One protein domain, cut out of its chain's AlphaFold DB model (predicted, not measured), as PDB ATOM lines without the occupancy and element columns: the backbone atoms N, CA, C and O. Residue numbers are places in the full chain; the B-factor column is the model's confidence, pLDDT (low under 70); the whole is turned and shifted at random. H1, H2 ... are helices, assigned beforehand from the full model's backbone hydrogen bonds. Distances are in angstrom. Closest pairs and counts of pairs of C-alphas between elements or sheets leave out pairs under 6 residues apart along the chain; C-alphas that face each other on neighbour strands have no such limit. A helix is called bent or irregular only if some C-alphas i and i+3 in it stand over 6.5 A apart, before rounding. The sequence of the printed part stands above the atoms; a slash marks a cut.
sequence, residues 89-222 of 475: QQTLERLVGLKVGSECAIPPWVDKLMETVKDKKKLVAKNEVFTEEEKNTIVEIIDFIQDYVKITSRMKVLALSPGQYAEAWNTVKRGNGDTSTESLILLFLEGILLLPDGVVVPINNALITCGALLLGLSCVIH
ATOM      1  N   GLN A  89     116.320 143.808 183.694       83.38
ATOM      2  CA  GLN A  89     117.488 142.943 183.477       83.38
ATOM      3  C   GLN A  89     117.207 141.870 182.416       83.38
ATOM      4  O   GLN A  89     117.995 141.717 181.491       83.38
ATOM      5  N   GLN A  90     116.047 141.207 182.476       87.19
ATOM      6  CA  GLN A  90     115.623 140.241 181.452       87.19
ATOM      7  C   GLN A  90     115.406 140.912 180.090       87.19
ATOM      8  O   GLN A  90     115.763 140.345 179.060       87.19
ATOM      9  N   THR A  91     114.886 142.143 180.070       89.50
ATOM     10  CA  THR A  91     114.815 142.959 178.853       89.50
ATOM     11  C   THR A  91     116.206 143.205 178.261       89.50
ATOM     12  O   THR A  91     116.361 143.107 177.046       89.50
ATOM     13  N   LEU A  92     117.226 143.496 179.077       88.25
ATOM     14  CA  LEU A  92     118.592 143.694 178.582       88.25
ATOM     15  C   LEU A  92     119.231 142.387 178.088       88.25
ATOM     16  O   LEU A  92     119.792 142.375 176.995       88.25
ATOM     17  N   GLU A  93     119.079 141.280 178.820       88.50
ATOM     18  CA  GLU A  93     119.493 139.941 178.367       88.50
ATOM     19  C   GLU A  93     118.847 139.585 177.014       88.50
ATOM     20  O   GLU A  93     119.519 139.091 176.105       88.50
ATOM     21  N   ARG A  94     117.555 139.904 176.845       89.69
ATOM     22  CA  ARG A  94     116.825 139.742 175.582       89.69
ATOM     23  C   ARG A  94     117.381 140.637 174.475       89.69
ATOM     24  O   ARG A  94     117.573 140.136 173.373       89.69
ATOM     25  N   LEU A  95     117.650 141.918 174.742       87.88
ATOM     26  CA  LEU A  95     118.234 142.843 173.760       87.88
ATOM     27  C   LEU A  95     119.610 142.358 173.287       87.88
ATOM     28  O   LEU A  95     119.809 142.212 172.086       87.88
ATOM     29  N   VAL A  96     120.520 142.015 174.203       85.44
ATOM     30  CA  VAL A  96     121.865 141.499 173.873       85.44
ATOM     31  C   VAL A  96     121.801 140.175 173.085       85.44
ATOM     32  O   VAL A  96     122.707 139.869 172.313       85.44
ATOM     33  N   GLY A  97     120.717 139.403 173.225       82.62
ATOM     34  CA  GLY A  97     120.445 138.204 172.426       82.62
ATOM     35  C   GLY A  97     119.785 138.433 171.053       82.62
ATOM     36  O   GLY A  97     119.701 137.482 170.268       82.62
ATOM     37  N   LEU A  98     119.298 139.639 170.734       84.62
ATOM     38  CA  LEU A  98     118.644 139.930 169.451       84.62
ATOM     39  C   LEU A  98     119.664 140.155 168.330       84.62
ATOM     40  O   LEU A  98     120.667 140.843 168.491       84.62
ATOM     41  N   LYS A  99     119.354 139.646 167.133       78.88
ATOM     42  CA  LYS A  99     120.101 139.996 165.917       78.88
ATOM     43  C   LYS A  99     119.661 141.370 165.416       78.88
ATOM     44  O   LYS A  99     118.471 141.685 165.463       78.88
ATOM     45  N   VAL A 100     120.598 142.137 164.862       72.81
ATOM     46  CA  VAL A 100     120.340 143.445 164.240       72.81
ATOM     47  C   VAL A 100     119.195 143.355 163.229       72.81
ATOM     48  O   VAL A 100     119.214 142.508 162.336       72.81
ATOM     49  N   GLY A 101     118.188 144.215 163.386       67.81
ATOM     50  CA  GLY A 101     117.007 144.249 162.515       67.81
ATOM     51  C   GLY A 101     115.931 143.196 162.818       67.81
ATOM     52  O   GLY A 101     114.960 143.114 162.071       67.81
ATOM     53  N   SER A 102     116.060 142.415 163.896       76.62
ATOM     54  CA  SER A 102     114.938 141.609 164.409       76.62
ATOM     55  C   SER A 102     113.845 142.515 164.971       76.62
ATOM     56  O   SER A 102     114.144 143.534 165.597       76.62
ATOM     57  N   GLU A 103     112.582 142.118 164.824       74.12
ATOM     58  CA  GLU A 103     111.486 142.791 165.521       74.12
ATOM     59  C   GLU A 103     111.610 142.611 167.042       74.12
ATOM     60  O   GLU A 103     112.014 141.561 167.545       74.12
ATOM     61  N   CYS A 104     111.271 143.667 167.780       82.19
ATOM     62  CA  CYS A 104     111.325 143.707 169.234       82.19
ATOM     63  C   CYS A 104     109.989 144.235 169.761       82.19
ATOM     64  O   CYS A 104     109.595 145.357 169.439       82.19
ATOM     65  N   ALA A 105     109.293 143.454 170.582       87.25
ATOM     66  CA  ALA A 105     108.153 143.959 171.333       87.25
ATOM     67  C   ALA A 105     108.618 144.816 172.527       87.25
ATOM     68  O   ALA A 105     109.600 144.486 173.211       87.25
ATOM     69  N   ILE A 106     107.897 145.916 172.769       88.25
ATOM     70  CA  ILE A 106     108.136 146.822 173.898       88.25
ATOM     71  C   ILE A 106     107.695 146.118 175.203       88.25
ATOM     72  O   ILE A 106     106.627 145.499 175.229       88.25
ATOM     73  N   PRO A 107     108.503 146.146 176.281       88.75
ATOM     74  CA  PRO A 107     108.105 145.607 177.582       88.75
ATOM     75  C   PRO A 107     106.969 146.414 178.238       88.75
ATOM     76  O   PRO A 107     107.051 147.643 178.251       88.75
ATOM     77  N   PRO A 108     106.012 145.783 178.949       86.44
ATOM     78  CA  PRO A 108     104.975 146.506 179.699       86.44
ATOM     79  C   PRO A 108     105.519 147.490 180.752       86.44
ATOM     80  O   PRO A 108     104.862 148.471 181.098       86.44
ATOM     81  N   TRP A 109     106.734 147.254 181.271       83.56
ATOM     82  CA  TRP A 109     107.396 148.195 182.179       83.56
ATOM     83  C   TRP A 109     107.912 149.452 181.458       83.56
ATOM     84  O   TRP A 109     107.972 150.512 182.079       83.56
ATOM     85  N   VAL A 110     108.233 149.362 180.161       89.38
ATOM     86  CA  VAL A 110     108.609 150.511 179.323       89.38
ATOM     87  C   VAL A 110     107.383 151.350 178.990       89.38
ATOM     88  O   VAL A 110     107.450 152.564 179.148       89.38
ATOM     89  N   ASP A 111     106.245 150.741 178.648       87.56
ATOM     90  CA  ASP A 111     104.986 151.477 178.445       87.56
ATOM     91  C   ASP A 111     104.583 152.250 179.711       87.56
ATOM     92  O   ASP A 111     104.266 153.442 179.671       87.56
ATOM     93  N   LYS A 112     104.694 151.600 180.878       83.94
ATOM     94  CA  LYS A 112     104.451 152.244 182.175       83.94
ATOM     95  C   LYS A 112     105.461 153.357 182.479       83.94
ATOM     96  O   LYS A 112     105.073 154.403 183.001       83.94
ATOM     97  N   LEU A 113     106.740 153.158 182.156       87.31
ATOM     98  CA  LEU A 113     107.771 154.193 182.263       87.31
ATOM     99  C   LEU A 113     107.420 155.395 181.382       87.31
ATOM    100  O   LEU A 113     107.491 156.521 181.871       87.31
ATOM    101  N   MET A 114     107.005 155.160 180.133       88.06
ATOM    102  CA  MET A 114     106.618 156.195 179.174       88.06
ATOM    103  C   MET A 114     105.487 157.069 179.725       88.06
ATOM    104  O   MET A 114     105.678 158.276 179.870       88.06
ATOM    105  N   GLU A 115     104.362 156.484 180.140       86.31
ATOM    106  CA  GLU A 115     103.268 157.264 180.740       86.31
ATOM    107  C   GLU A 115     103.704 157.978 182.040       86.31
ATOM    108  O   GLU A 115     103.336 159.129 182.269       86.31
ATOM    109  N   THR A 116     104.591 157.384 182.848       80.38
ATOM    110  CA  THR A 116     105.121 158.044 184.061       80.38
ATOM    111  C   THR A 116     105.993 159.272 183.735       80.38
ATOM    112  O   THR A 116     105.919 160.293 184.425       80.38
ATOM    113  N   VAL A 117     106.835 159.225 182.691       84.75
ATOM    114  CA  VAL A 117     107.685 160.374 182.299       84.75
ATOM    115  C   VAL A 117     106.941 161.424 181.467       84.75
ATOM    116  O   VAL A 117     107.375 162.581 181.423       84.75
ATOM    117  N   LYS A 118     105.814 161.060 180.849       84.00
ATOM    118  CA  LYS A 118     104.911 161.928 180.073       84.00
ATOM    119  C   LYS A 118     104.247 163.007 180.931       84.00
ATOM    120  O   LYS A 118     104.303 164.177 180.555       84.00
ATOM    121  N   ASP A 119     103.806 162.686 182.144       79.62
ATOM    122  CA  ASP A 119     103.172 163.677 183.032       79.62
ATOM    123  C   ASP A 119     104.175 164.475 183.889       79.62
ATOM    124  O   ASP A 119     103.916 165.612 184.296       79.62
ATOM    125  N   LYS A 120     105.377 163.938 184.147       79.19
ATOM    126  CA  LYS A 120     106.364 164.616 185.008       79.19
ATOM    127  C   LYS A 120     106.956 165.869 184.356       79.19
ATOM    128  O   LYS A 120     107.704 165.789 183.382       79.19
ATOM    129  N   LYS A 121     106.676 167.043 184.942       79.38
ATOM    130  CA  LYS A 121     107.183 168.365 184.500       79.38
ATOM    131  C   LYS A 121     108.717 168.450 184.423       79.38
ATOM    132  O   LYS A 121     109.239 169.225 183.627       79.38
ATOM    133  N   LYS A 122     109.435 167.686 185.254       85.88
ATOM    134  CA  LYS A 122     110.903 167.598 185.264       85.88
ATOM    135  C   LYS A 122     111.360 166.263 185.870       85.88
ATOM    136  O   LYS A 122     110.817 165.858 186.894       85.88
ATOM    137  N   LEU A 123     112.377 165.624 185.290       84.62
ATOM    138  CA  LEU A 123     113.114 164.513 185.910       84.62
ATOM    139  C   LEU A 123     114.352 165.010 186.671       84.62
ATOM    140  O   LEU A 123     114.938 166.045 186.343       84.62
ATOM    141  N   VAL A 124     114.765 164.253 187.687       81.44
ATOM    142  CA  VAL A 124     115.936 164.535 188.532       81.44
ATOM    143  C   VAL A 124     116.877 163.331 188.500       81.44
ATOM    144  O   VAL A 124     116.420 162.195 188.373       81.44
ATOM    145  N   ALA A 125     118.182 163.580 188.613       78.44
ATOM    146  CA  ALA A 125     119.207 162.546 188.720       78.44
ATOM    147  C   ALA A 125     118.927 161.582 189.886       78.44
ATOM    148  O   ALA A 125     118.614 162.021 190.993       78.44
ATOM    149  N   LYS A 126     119.092 160.281 189.647       77.25
ATOM    150  CA  LYS A 126     118.982 159.220 190.661       77.25
ATOM    151  C   LYS A 126     120.136 159.262 191.672       77.25
ATOM    152  O   LYS A 126     119.909 159.116 192.866       77.25
ATOM    153  N   ASN A 127     121.354 159.493 191.177       74.75
ATOM    154  CA  ASN A 127     122.612 159.539 191.926       74.75
ATOM    155  C   ASN A 127     123.473 160.729 191.446       74.75
ATOM    156  O   ASN A 127     123.265 161.237 190.346       74.75
ATOM    157  N   GLU A 128     124.485 161.146 192.222       76.69
ATOM    158  CA  GLU A 128     125.514 162.092 191.734       76.69
ATOM    159  C   GLU A 128     126.425 161.447 190.665       76.69
ATOM    160  O   GLU A 128     126.860 162.112 189.728       76.69
ATOM    161  N   VAL A 129     126.698 160.143 190.799       86.31
ATOM    162  CA  VAL A 129     127.564 159.333 189.925       86.31
ATOM    163  C   VAL A 129     126.981 157.916 189.840       86.31
ATOM    164  O   VAL A 129     126.434 157.431 190.829       86.31
ATOM    165  N   PHE A 130     127.107 157.252 188.688       86.62
ATOM    166  CA  PHE A 130     126.745 155.838 188.519       86.62
ATOM    167  C   PHE A 130     127.650 154.897 189.330       86.62
ATOM    168  O   PHE A 130     128.856 155.152 189.454       86.62
ATOM    169  N   THR A 131     127.104 153.778 189.812       88.19
ATOM    170  CA  THR A 131     127.921 152.665 190.337       88.19
ATOM    171  C   THR A 131     128.673 151.944 189.208       88.19
ATOM    172  O   THR A 131     128.407 152.181 188.030       88.19
ATOM    173  N   GLU A 132     129.636 151.070 189.522       87.62
ATOM    174  CA  GLU A 132     130.339 150.310 188.471       87.62
ATOM    175  C   GLU A 132     129.407 149.303 187.776       87.62
ATOM    176  O   GLU A 132     129.525 149.078 186.576       87.62
ATOM    177  N   GLU A 133     128.427 148.758 188.500       87.44
ATOM    178  CA  GLU A 133     127.367 147.917 187.941       87.44
ATOM    179  C   GLU A 133     126.491 148.718 186.968       87.44
ATOM    180  O   GLU A 133     126.317 148.303 185.826       87.44
ATOM    181  N   GLU A 134     126.017 149.906 187.373       87.62
ATOM    182  CA  GLU A 134     125.234 150.795 186.502       87.62
ATOM    183  C   GLU A 134     126.023 151.203 185.244       87.62
ATOM    184  O   GLU A 134     125.455 151.237 184.154       87.62
ATOM    185  N   LYS A 135     127.338 151.448 185.354       90.88
ATOM    186  CA  LYS A 135     128.206 151.719 184.192       90.88
ATOM    187  C   LYS A 135     128.329 150.523 183.253       90.88
ATOM    188  O   LYS A 135     128.296 150.730 182.045       90.88
ATOM    189  N   ASN A 136     128.465 149.303 183.774       91.88
ATOM    190  CA  ASN A 136     128.538 148.097 182.943       91.88
ATOM    191  C   ASN A 136     127.221 147.881 182.181       91.88
ATOM    192  O   ASN A 136     127.245 147.676 180.971       91.88
ATOM    193  N   THR A 137     126.076 148.060 182.845       91.56
ATOM    194  CA  THR A 137     124.755 148.026 182.195       91.56
ATOM    195  C   THR A 137     124.618 149.113 181.119       91.56
ATOM    196  O   THR A 137     124.102 148.850 180.037       91.56
ATOM    197  N   ILE A 138     125.123 150.332 181.361       92.94
ATOM    198  CA  ILE A 138     125.164 151.394 180.338       92.94
ATOM    199  C   ILE A 138     126.079 151.001 179.169       92.94
ATOM    200  O   ILE A 138     125.710 151.241 178.024       92.94
ATOM    201  N   VAL A 139     127.238 150.384 179.419       93.25
ATOM    202  CA  VAL A 139     128.132 149.871 178.364       93.25
ATOM    203  C   VAL A 139     127.414 148.850 177.481       93.25
ATOM    204  O   VAL A 139     127.428 149.012 176.266       93.25
ATOM    205  N   GLU A 140     126.731 147.868 178.070       93.25
ATOM    206  CA  GLU A 140     125.965 146.845 177.342       93.25
ATOM    207  C   GLU A 140     124.854 147.463 176.471       93.25
ATOM    208  O   GLU A 140     124.711 147.108 175.300       93.25
ATOM    209  N   ILE A 141     124.115 148.448 177.000       93.25
ATOM    210  CA  ILE A 141     123.078 149.168 176.241       93.25
ATOM    211  C   ILE A 141     123.685 149.998 175.100       93.25
ATOM    212  O   ILE A 141     123.153 150.005 173.990       93.25
ATOM    213  N   ILE A 142     124.782 150.715 175.357       92.31
ATOM    214  CA  ILE A 142     125.445 151.557 174.353       92.31
ATOM    215  C   ILE A 142     126.053 150.705 173.238       92.31
ATOM    216  O   ILE A 142     125.917 151.079 172.075       92.31
ATOM    217  N   ASP A 143     126.658 149.562 173.561       90.56
ATOM    218  CA  ASP A 143     127.238 148.652 172.569       90.56
ATOM    219  C   ASP A 143     126.151 148.034 171.678       90.56
ATOM    220  O   ASP A 143     126.301 148.042 170.459       90.56
ATOM    221  N   PHE A 144     125.002 147.639 172.243       90.31
ATOM    222  CA  PHE A 144     123.840 147.224 171.447       90.31
ATOM    223  C   PHE A 144     123.301 148.353 170.544       90.31
ATOM    224  O   PHE A 144     122.923 148.103 169.401       90.31
ATOM    225  N   ILE A 145     123.297 149.614 170.999       89.81
ATOM    226  CA  ILE A 145     122.905 150.754 170.148       89.81
ATOM    227  C   ILE A 145     123.878 150.936 168.965       89.81
ATOM    228  O   ILE A 145     123.432 151.346 167.888       89.81
ATOM    229  N   GLN A 146     125.174 150.619 169.111       89.06
ATOM    230  CA  GLN A 146     126.161 150.788 168.030       89.06
ATOM    231  C   GLN A 146     125.877 149.924 166.794       89.06
ATOM    232  O   GLN A 146     126.215 150.346 165.686       89.06
ATOM    233  N   ASP A 147     125.207 148.781 166.960       84.81
ATOM    234  CA  ASP A 147     124.779 147.918 165.851       84.81
ATOM    235  C   ASP A 147     123.669 148.546 164.984       84.81
ATOM    236  O   ASP A 147     123.486 148.159 163.828       84.81
ATOM    237  N   TYR A 148     122.942 149.539 165.513       82.12
ATOM    238  CA  TYR A 148     121.860 150.244 164.813       82.12
ATOM    239  C   TYR A 148     122.227 151.679 164.416       82.12
ATOM    240  O   TYR A 148     121.745 152.173 163.395       82.12
ATOM    241  N   VAL A 149     123.039 152.375 165.220       84.94
ATOM    242  CA  VAL A 149     123.333 153.807 165.054       84.94
ATOM    243  C   VAL A 149     124.816 154.090 165.290       84.94
ATOM    244  O   VAL A 149     125.375 153.807 166.349       84.94
ATOM    245  N   LYS A 150     125.470 154.731 164.315       82.69
ATOM    246  CA  LYS A 150     126.903 155.049 164.372       82.69
ATOM    247  C   LYS A 150     127.197 156.225 165.319       82.69
ATOM    248  O   LYS A 150     127.305 157.371 164.888       82.69
ATOM    249  N   ILE A 151     127.369 155.925 166.606       82.25
ATOM    250  CA  ILE A 151     127.707 156.898 167.662       82.25
ATOM    251  C   ILE A 151     129.042 157.607 167.365       82.25
ATOM    252  O   ILE A 151     130.080 156.959 167.211       82.25
ATOM    253  N   THR A 152     129.046 158.944 167.387       77.06
ATOM    254  CA  THR A 152     130.229 159.790 167.132       77.06
ATOM    255  C   THR A 152     131.372 159.561 168.128       77.06
ATOM    256  O   THR A 152     132.544 159.640 167.762       77.06
ATOM    257  N   SER A 153     131.072 159.314 169.411       82.56
ATOM    258  CA  SER A 153     132.106 159.105 170.434       82.56
ATOM    259  C   SER A 153     131.585 158.356 171.664       82.56
ATOM    260  O   SER A 153     131.187 158.966 172.655       82.56
ATOM    261  N   ARG A 154     131.664 157.016 171.631       84.88
ATOM    262  CA  ARG A 154     131.320 156.108 172.747       84.88
ATOM    263  C   ARG A 154     131.857 156.593 174.101       84.88
ATOM    264  O   ARG A 154     131.112 156.678 175.069       84.88
ATOM    265  N   MET A 155     133.127 157.006 174.153       84.31
ATOM    266  CA  MET A 155     133.768 157.488 175.385       84.31
ATOM    267  C   MET A 155     133.163 158.781 175.954       84.31
ATOM    268  O   MET A 155     133.270 158.995 177.156       84.31
ATOM    269  N   LYS A 156     132.525 159.634 175.139       86.19
ATOM    270  CA  LYS A 156     131.791 160.806 175.646       86.19
ATOM    271  C   LYS A 156     130.455 160.400 176.266       86.19
ATOM    272  O   LYS A 156     130.129 160.900 177.334       86.19
ATOM    273  N   VAL A 157     129.731 159.465 175.643       85.44
ATOM    274  CA  VAL A 157     128.444 158.953 176.158       85.44
ATOM    275  C   VAL A 157     128.642 158.219 177.491       85.44
ATOM    276  O   VAL A 157     127.930 158.473 178.459       85.44
ATOM    277  N   LEU A 158     129.689 157.392 177.588       88.38
ATOM    278  CA  LEU A 158     130.079 156.701 178.826       88.38
ATOM    279  C   LEU A 158     130.650 157.635 179.914       88.38
ATOM    280  O   LEU A 158     130.790 157.217 181.062       88.38
ATOM    281  N   ALA A 159     130.982 158.886 179.578       90.44
ATOM    282  CA  ALA A 159     131.428 159.907 180.529       90.44
ATOM    283  C   ALA A 159     130.286 160.815 181.033       90.44
ATOM    284  O   ALA A 159     130.531 161.690 181.867       90.44
ATOM    285  N   LEU A 160     129.053 160.631 180.546       91.88
ATOM    286  CA  LEU A 160     127.883 161.356 181.040       91.88
ATOM    287  C   LEU A 160     127.547 160.926 182.477       91.88
ATOM    288  O   LEU A 160     127.521 159.742 182.804       91.88
ATOM    289  N   SER A 161     127.248 161.899 183.334       92.50
ATOM    290  CA  SER A 161     126.719 161.684 184.687       92.50
ATOM    291  C   SER A 161     125.187 161.525 184.683       92.50
ATOM    292  O   SER A 161     124.535 162.027 183.760       92.50
ATOM    293  N   PRO A 162     124.564 160.928 185.723       91.19
ATOM    294  CA  PRO A 162     123.103 160.771 185.785       91.19
ATOM    295  C   PRO A 162     122.344 162.107 185.672       91.19
ATOM    296  O   PRO A 162     121.241 162.166 185.127       91.19
ATOM    297  N   GLY A 163     122.960 163.206 186.127       88.12
ATOM    298  CA  GLY A 163     122.440 164.566 185.958       88.12
ATOM    299  C   GLY A 163     122.364 165.032 184.507       88.12
ATOM    300  O   GLY A 163     121.394 165.693 184.149       88.12
ATOM    301  N   GLN A 164     123.319 164.647 183.659       93.38
ATOM    302  CA  GLN A 164     123.320 165.013 182.238       93.38
ATOM    303  C   GLN A 164     122.279 164.218 181.441       93.38
ATOM    304  O   GLN A 164     121.619 164.793 180.581       93.38
ATOM    305  N   TYR A 165     122.047 162.944 181.774       93.62
ATOM    306  CA  TYR A 165     120.917 162.180 181.224       93.62
ATOM    307  C   TYR A 165     119.569 162.829 181.595       93.62
ATOM    308  O   TYR A 165     118.719 163.043 180.729       93.62
ATOM    309  N   ALA A 166     119.388 163.222 182.863       90.81
ATOM    310  CA  ALA A 166     118.189 163.943 183.293       90.81
ATOM    311  C   ALA A 166     118.054 165.318 182.603       90.81
ATOM    312  O   ALA A 166     116.951 165.726 182.239       90.81
ATOM    313  N   GLU A 167     119.151 166.050 182.402       92.62
ATOM    314  CA  GLU A 167     119.161 167.339 181.699       92.62
ATOM    315  C   GLU A 167     118.837 167.207 180.204       92.62
ATOM    316  O   GLU A 167     118.061 168.021 179.690       92.62
ATOM    317  N   ALA A 168     119.338 166.167 179.532       93.56
ATOM    318  CA  ALA A 168     119.009 165.849 178.143       93.56
ATOM    319  C   ALA A 168     117.502 165.597 177.975       93.56
ATOM    320  O   ALA A 168     116.850 166.307 177.207       93.56
ATOM    321  N   TRP A 169     116.920 164.691 178.775       94.06
ATOM    322  CA  TRP A 169     115.472 164.429 178.770       94.06
ATOM    323  C   TRP A 169     114.656 165.701 179.020       94.06
ATOM    324  O   TRP A 169     113.749 166.042 178.261       94.06
ATOM    325  N   ASN A 170     115.013 166.452 180.066       93.12
ATOM    326  CA  ASN A 170     114.332 167.698 180.408       93.12
ATOM    327  C   ASN A 170     114.422 168.745 179.289       93.12
ATOM    328  O   ASN A 170     113.560 169.616 179.213       93.12
ATOM    329  N   THR A 171     115.473 168.721 178.468       93.56
ATOM    330  CA  THR A 171     115.680 169.677 177.374       93.56
ATOM    331  C   THR A 171     114.882 169.284 176.139       93.56
ATOM    332  O   THR A 171     114.141 170.121 175.628       93.56
ATOM    333  N   VAL A 172     114.918 168.005 175.752       91.56
ATOM    334  CA  VAL A 172     114.055 167.443 174.702       91.56
ATOM    335  C   VAL A 172     112.582 167.706 175.017       91.56
ATOM    336  O   VAL A 172     111.876 168.289 174.196       91.56
ATOM    337  N   LYS A 173     112.133 167.394 176.240       90.88
ATOM    338  CA  LYS A 173     110.736 167.581 176.647       90.88
ATOM    339  C   LYS A 173     110.282 169.049 176.664       90.88
ATOM    340  O   LYS A 173     109.131 169.322 176.346       90.88
ATOM    341  N   ARG A 174     111.165 170.007 176.987       90.69
ATOM    342  CA  ARG A 174     110.833 171.448 176.912       90.69
ATOM    343  C   ARG A 174     110.610 171.941 175.480       90.69
ATOM    344  O   ARG A 174     109.857 172.892 175.307       90.69
ATOM    345  N   GLY A 175     111.271 171.341 174.489       86.25
ATOM    346  CA  GLY A 175     111.126 171.721 173.079       86.25
ATOM    347  C   GLY A 175     109.978 171.023 172.343       86.25
ATOM    348  O   GLY A 175     109.560 171.504 171.299       86.25
ATOM    349  N   ASN A 176     109.476 169.905 172.876       87.75
ATOM    350  CA  ASN A 176     108.635 168.945 172.149       87.75
ATOM    351  C   ASN A 176     107.404 168.521 172.981       87.75
ATOM    352  O   ASN A 176     107.099 167.338 173.105       87.75
ATOM    353  N   GLY A 177     106.728 169.478 173.628       76.38
ATOM    354  CA  GLY A 177     105.675 169.199 174.619       76.38
ATOM    355  C   GLY A 177     104.485 168.379 174.098       76.38
ATOM    356  O   GLY A 177     103.941 167.574 174.847       76.38
ATOM    357  N   ASP A 178     104.136 168.548 172.820       83.25
ATOM    358  CA  ASP A 178     103.004 167.881 172.154       83.25
ATOM    359  C   ASP A 178     103.413 166.606 171.380       83.25
ATOM    360  O   ASP A 178     102.616 166.017 170.649       83.25
ATOM    361  N   THR A 179     104.676 166.185 171.491       86.75
ATOM    362  CA  THR A 179     105.247 165.034 170.774       86.75
ATOM    363  C   THR A 179     105.011 163.720 171.530       86.75
ATOM    364  O   THR A 179     105.007 163.691 172.759       86.75
ATOM    365  N   SER A 180     104.832 162.609 170.801       88.50
ATOM    366  CA  SER A 180     104.592 161.289 171.407       88.50
ATOM    367  C   SER A 180     105.778 160.814 172.257       88.50
ATOM    368  O   SER A 180     106.935 161.146 171.976       88.50
ATOM    369  N   THR A 181     105.517 160.019 173.298       85.88
ATOM    370  CA  THR A 181     106.551 159.625 174.267       85.88
ATOM    371  C   THR A 181     107.648 158.757 173.649       85.88
ATOM    372  O   THR A 181     108.813 158.876 174.025       85.88
ATOM    373  N   GLU A 182     107.310 157.940 172.653       87.62
ATOM    374  CA  GLU A 182     108.253 157.142 171.867       87.62
ATOM    375  C   GLU A 182     109.237 158.055 171.123       87.62
ATOM    376  O   GLU A 182     110.452 157.866 171.189       87.62
ATOM    377  N   SER A 183     108.713 159.101 170.477       88.06
ATOM    378  CA  SER A 183     109.516 160.105 169.775       88.06
ATOM    379  C   SER A 183     110.343 160.953 170.749       88.06
ATOM    380  O   SER A 183     111.500 161.249 170.464       88.06
ATOM    381  N   LEU A 184     109.815 161.276 171.938       90.31
ATOM    382  CA  LEU A 184     110.584 161.922 173.011       90.31
ATOM    383  C   LEU A 184     111.752 161.050 173.499       90.31
ATOM    384  O   LEU A 184     112.827 161.584 173.769       90.31
ATOM    385  N   ILE A 185     111.582 159.726 173.585       91.44
ATOM    386  CA  ILE A 185     112.668 158.796 173.930       91.44
ATOM    387  C   ILE A 185     113.717 158.717 172.811       91.44
ATOM    388  O   ILE A 185     114.912 158.715 173.110       91.44
ATOM    389  N   LEU A 186     113.310 158.707 171.539       91.06
ATOM    390  CA  LEU A 186     114.244 158.700 170.404       91.06
ATOM    391  C   LEU A 186     115.038 160.017 170.296       91.06
ATOM    392  O   LEU A 186     116.254 159.975 170.128       91.06
ATOM    393  N   LEU A 187     114.395 161.170 170.504       90.44
ATOM    394  CA  LEU A 187     115.063 162.479 170.581       90.44
ATOM    395  C   LEU A 187     115.984 162.595 171.811       90.44
ATOM    396  O   LEU A 187     117.049 163.211 171.747       90.44
ATOM    397  N   PHE A 188     115.612 161.981 172.939       92.56
ATOM    398  CA  PHE A 188     116.493 161.849 174.103       92.56
ATOM    399  C   PHE A 188     117.737 161.015 173.776       92.56
ATOM    400  O   PHE A 188     118.839 161.441 174.124       92.56
ATOM    401  N   LEU A 189     117.581 159.887 173.071       91.38
ATOM    402  CA  LEU A 189     118.705 159.089 172.578       91.38
ATOM    403  C   LEU A 189     119.608 159.902 171.648       91.38
ATOM    404  O   LEU A 189     120.813 159.947 171.877       91.38
ATOM    405  N   GLU A 190     119.050 160.589 170.654       89.31
ATOM    406  CA  GLU A 190     119.799 161.464 169.739       89.31
ATOM    407  C   GLU A 190     120.685 162.464 170.510       89.31
ATOM    408  O   GLU A 190     121.897 162.546 170.279       89.31
ATOM    409  N   GLY A 191     120.103 163.126 171.517       87.25
ATOM    410  CA  GLY A 191     120.789 164.089 172.379       87.25
ATOM    411  C   GLY A 191     121.904 163.507 173.261       87.25
ATOM    412  O   GLY A 191     122.905 164.190 173.483       87.25
ATOM    413  N   ILE A 192     121.786 162.266 173.756       90.62
ATOM    414  CA  ILE A 192     122.855 161.631 174.559       90.62
ATOM    415  C   ILE A 192     123.922 160.926 173.711       90.62
ATOM    416  O   ILE A 192     125.070 160.830 174.144       90.62
ATOM    417  N   LEU A 193     123.577 160.441 172.513       87.12
ATOM    418  CA  LEU A 193     124.489 159.711 171.623       87.12
ATOM    419  C   LEU A 193     125.450 160.648 170.867       87.12
ATOM    420  O   LEU A 193     126.436 160.179 170.290       87.12
ATOM    421  N   LEU A 194     125.196 161.964 170.915       81.56
ATOM    422  CA  LEU A 194     125.998 163.025 170.293       81.56
ATOM    423  C   LEU A 194     126.188 162.784 168.786       81.56
ATOM    424  O   LEU A 194     127.314 162.819 168.278       81.56
ATOM    425  N   LEU A 195     125.095 162.448 168.097       80.56
ATOM    426  CA  LEU A 195     125.109 162.111 166.673       80.56
ATOM    427  C   LEU A 195     125.481 163.335 165.808       80.56
ATOM    428  O   LEU A 195     125.350 164.469 166.270       80.56
ATOM    429  N   PRO A 196     125.985 163.139 164.575       72.94
ATOM    430  CA  PRO A 196     126.213 164.243 163.647       72.94
ATOM    431  C   PRO A 196     124.890 164.890 163.215       72.94
ATOM    432  O   PRO A 196     123.875 164.199 163.104       72.94
ATOM    433  N   ASP A 197     124.919 166.189 162.913       70.69
ATOM    434  CA  ASP A 197     123.732 166.946 162.502       70.69
ATOM    435  C   ASP A 197     122.994 166.265 161.332       70.69
ATOM    436  O   ASP A 197     123.590 165.920 160.308       70.69
ATOM    437  N   GLY A 198     121.682 166.061 161.490       67.75
ATOM    438  CA  GLY A 198     120.821 165.401 160.500       67.75
ATOM    439  C   GLY A 198     120.774 163.867 160.568       67.75
ATOM    440  O   GLY A 198     120.025 163.260 159.800       67.75
ATOM    441  N   VAL A 199     121.516 163.214 161.471       75.06
ATOM    442  CA  VAL A 199     121.430 161.756 161.688       75.06
ATOM    443  C   VAL A 199     120.296 161.426 162.664       75.06
ATOM    444  O   VAL A 199     120.511 161.251 163.860       75.06
ATOM    445  N   VAL A 200     119.080 161.316 162.123       74.44
ATOM    446  CA  VAL A 200     117.870 160.938 162.873       74.44
ATOM    447  C   VAL A 200     117.960 159.488 163.362       74.44
ATOM    448  O   VAL A 200     118.276 158.578 162.588       74.44
ATOM    449  N   VAL A 201     117.629 159.248 164.633       78.56
ATOM    450  CA  VAL A 201     117.522 157.889 165.195       78.56
ATOM    451  C   VAL A 201     116.321 157.160 164.562       78.56
ATOM    452  O   VAL A 201     115.202 157.672 164.631       78.56
ATOM    453  N   PRO A 202     116.491 155.969 163.951       78.06
ATOM    454  CA  PRO A 202     115.385 155.270 163.304       78.06
ATOM    455  C   PRO A 202     114.340 154.814 164.329       78.06
ATOM    456  O   PRO A 202     114.687 154.307 165.398       78.06
ATOM    457  N   ILE A 203     113.054 154.946 163.985       83.31
ATOM    458  CA  ILE A 203     111.946 154.488 164.833       83.31
ATOM    459  C   ILE A 203     112.020 152.962 164.953       83.31
ATOM    460  O   ILE A 203     111.707 152.231 164.014       83.31
ATOM    461  N   ASN A 204     112.474 152.489 166.112       86.25
ATOM    462  CA  ASN A 204     112.686 151.079 166.404       86.25
ATOM    463  C   ASN A 204     112.420 150.819 167.894       86.25
ATOM    464  O   ASN A 204     113.043 151.431 168.764       86.25
ATOM    465  N   ASN A 205     111.531 149.871 168.182       90.19
ATOM    466  CA  ASN A 205     111.148 149.456 169.532       90.19
ATOM    467  C   ASN A 205     112.336 149.019 170.403       90.19
ATOM    468  O   ASN A 205     112.328 149.261 171.610       90.19
ATOM    469  N   ALA A 206     113.371 148.411 169.814       90.12
ATOM    470  CA  ALA A 206     114.589 148.056 170.534       90.12
ATOM    471  C   ALA A 206     115.324 149.313 171.028       90.12
ATOM    472  O   ALA A 206     115.704 149.377 172.193       90.12
ATOM    473  N   LEU A 207     115.427 150.352 170.192       90.88
ATOM    474  CA  LEU A 207     116.020 151.633 170.584       90.88
ATOM    475  C   LEU A 207     115.145 152.363 171.613       90.88
ATOM    476  O   LEU A 207     115.673 152.809 172.627       90.88
ATOM    477  N   ILE A 208     113.818 152.396 171.445       92.19
ATOM    478  CA  ILE A 208     112.892 152.938 172.463       92.19
ATOM    479  C   ILE A 208     113.111 152.236 173.820       92.19
ATOM    480  O   ILE A 208     113.234 152.891 174.855       92.19
ATOM    481  N   THR A 209     113.264 150.909 173.810       92.94
ATOM    482  CA  THR A 209     113.554 150.104 175.007       92.94
ATOM    483  C   THR A 209     114.919 150.453 175.623       92.94
ATOM    484  O   THR A 209     115.017 150.626 176.839       92.94
ATOM    485  N   CYS A 210     115.969 150.637 174.816       93.19
ATOM    486  CA  CYS A 210     117.279 151.097 175.292       93.19
ATOM    487  C   CYS A 210     117.225 152.502 175.914       93.19
ATOM    488  O   CYS A 210     117.827 152.736 176.961       93.19
ATOM    489  N   GLY A 211     116.478 153.433 175.315       92.88
ATOM    490  CA  GLY A 211     116.277 154.771 175.874       92.88
ATOM    491  C   GLY A 211     115.532 154.734 177.210       92.88
ATOM    492  O   GLY A 211     115.951 155.391 178.164       92.88
ATOM    493  N   ALA A 212     114.501 153.896 177.327       93.00
ATOM    494  CA  ALA A 212     113.793 153.652 178.582       93.00
ATOM    495  C   ALA A 212     114.698 153.037 179.672       93.00
ATOM    496  O   ALA A 212     114.654 153.481 180.822       93.00
ATOM    497  N   LEU A 213     115.573 152.085 179.320       93.31
ATOM    498  CA  LEU A 213     116.590 151.539 180.231       93.31
ATOM    499  C   LEU A 213     117.550 152.632 180.734       93.31
ATOM    500  O   LEU A 213     117.757 152.756 181.942       93.31
ATOM    501  N   LEU A 214     118.094 153.467 179.842       94.12
ATOM    502  CA  LEU A 214     119.009 154.555 180.218       94.12
ATOM    503  C   LEU A 214     118.322 155.618 181.091       94.12
ATOM    504  O   LEU A 214     118.932 156.108 182.046       94.12
ATOM    505  N   LEU A 215     117.046 155.930 180.838       91.38
ATOM    506  CA  LEU A 215     116.242 156.781 181.722       91.38
ATOM    507  C   LEU A 215     116.066 156.138 183.106       91.38
ATOM    508  O   LEU A 215     116.316 156.807 184.109       91.38
ATOM    509  N   GLY A 216     115.682 154.858 183.181       87.00
ATOM    510  CA  GLY A 216     115.455 154.138 184.444       87.00
ATOM    511  C   GLY A 216     116.717 153.936 185.291       87.00
ATOM    512  O   GLY A 216     116.656 153.943 186.523       87.00
ATOM    513  N   LEU A 217     117.884 153.821 184.652       87.12
ATOM    514  CA  LEU A 217     119.181 153.815 185.331       87.12
ATOM    515  C   LEU A 217     119.557 155.204 185.868       87.12
ATOM    516  O   LEU A 217     120.113 155.296 186.960       87.12
ATOM    517  N   SER A 218     119.244 156.275 185.135       87.69
ATOM    518  CA  SER A 218     119.773 157.622 185.405       87.69
ATOM    519  C   SER A 218     118.868 158.528 186.241       87.69
ATOM    520  O   SER A 218     119.364 159.422 186.931       87.69
ATOM    521  N   CYS A 219     117.548 158.344 186.169       83.94
ATOM    522  CA  CYS A 219     116.556 159.312 186.642       83.94
ATOM    523  C   CYS A 219     115.639 158.757 187.741       83.94
ATOM    524  O   CYS A 219     115.301 157.575 187.769       83.94
ATOM    525  N   VAL A 220     115.149 159.643 188.609       74.50
ATOM    526  CA  VAL A 220     114.059 159.346 189.554       74.50
ATOM    527  C   VAL A 220     112.723 159.375 188.801       74.50
ATOM    528  O   VAL A 220     112.048 160.403 188.743       74.50
ATOM    529  N   ILE A 221     112.378 158.255 188.160       69.19
ATOM    530  CA  ILE A 221     111.158 158.136 187.345       69.19
ATOM    531  C   ILE A 221     109.920 157.918 188.203       69.19
ATOM    532  O   ILE A 221     108.947 158.639 188.025       69.19
ATOM    533  N   HIS A 222     109.949 156.985 189.152       54.47
ATOM    534  CA  HIS A 222     108.841 156.768 190.084       54.47
ATOM    535  C   HIS A 222     108.837 157.833 191.182       54.47
ATOM    536  O   HIS A 222     109.895 158.283 191.624       54.47
TER     537      HIS A 222
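This is residues 89 to 222 of the 475 residues of an uncharacterized protein of Angomonas deanei (UniProt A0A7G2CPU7). The model is a rounded ball of crossed helices, with H7 running through the middle and other helices packed round it. H2 and H3 pack on opposite sides of H7, H6 crosses it on a third side with H5 packed across H6, and H1 lies outside by H3, while the short H4 sits by the end of H6. The printed part has 134 residues with seven named helices, H1 to H7 in chain order, and no named strand; the class is all helix, with 80 residues in helices. It is compact, with a radius of gyration of the C-alphas of 13.6 A and spans of 36 by 33 by 31 A.

The longest helix, H3, holds residues 132 to 146 and measures 20.9 A from C-alpha 132 at (130.339, 150.310, 188.471) to C-alpha 146. H7, residues 205 to 218, is 19.8 A long and ends with C-alpha 218 at (119.773, 157.622, 185.405). H6, residues 181 to 193, is 18.1 A long, and H5, residues 162 to 175, is 20.6 A. H2, residues 108 to 119, is 17.6 A long; it is neither bent nor irregular, but only just: C-alphas 116 and 119 are 6.0 A apart. H1, residues 89 to 96, begins with C-alpha 89 at (117.488, 142.943, 183.477), and H4 holds residues 154 to 157.

H3 touches H7 at a shallow tilt of 22 degrees, opposite ways; their closest C-alphas, those of Ile 141 and Cys 210, are 6.2 A apart. With residues 140 to 144 alone H3 touches H1, the same way at a shallow tilt of 34.7 degrees, only just short of steep, closest at C-alphas 144 and 96, 6.5 A. H6 and H7 are the hub, touching four helices each. They touch each other at C-alphas 185 and 211, 5.7 A, with a steep tilt of 69 degrees, only just short of about perpendicular. H5 touches H6 at a steep tilt of 53 degrees, opposite ways, closest at C-alphas 169 and 188, 5.4 A. With residues 162 to 166 alone H5 touches H7, closest at C-alphas 162 and 218, 4.6 A. H2 touches H7 with residues 110 to 114 alone, closest at C-alphas 110 and 212, 6.1 A, and H6 with residues 114 to 118 alone, closest at C-alphas 114 and 181, 6.0 A. H4 and H6 only just touch, with 3 pairs of C-alphas within 8 A, closest at C-alphas 157 and 193, 6.1 A. H1 and H5 are apart. Every O i to N i+4 pair is within hydrogen-bond range in H1, H3, H5, H6 and H7, and 7 of 8 are in H2; H4 is too short for such a pair.

The C-alphas farthest apart, those of Glu 132 and Asp 178, are 36.4 A apart. The printed part has no cut. The links H1 to H2, H2 to H3 and H6 to H7 are long. The mean pLDDT of the printed part is 85.8; residues 101, 198 and 221 to 222 are under 70.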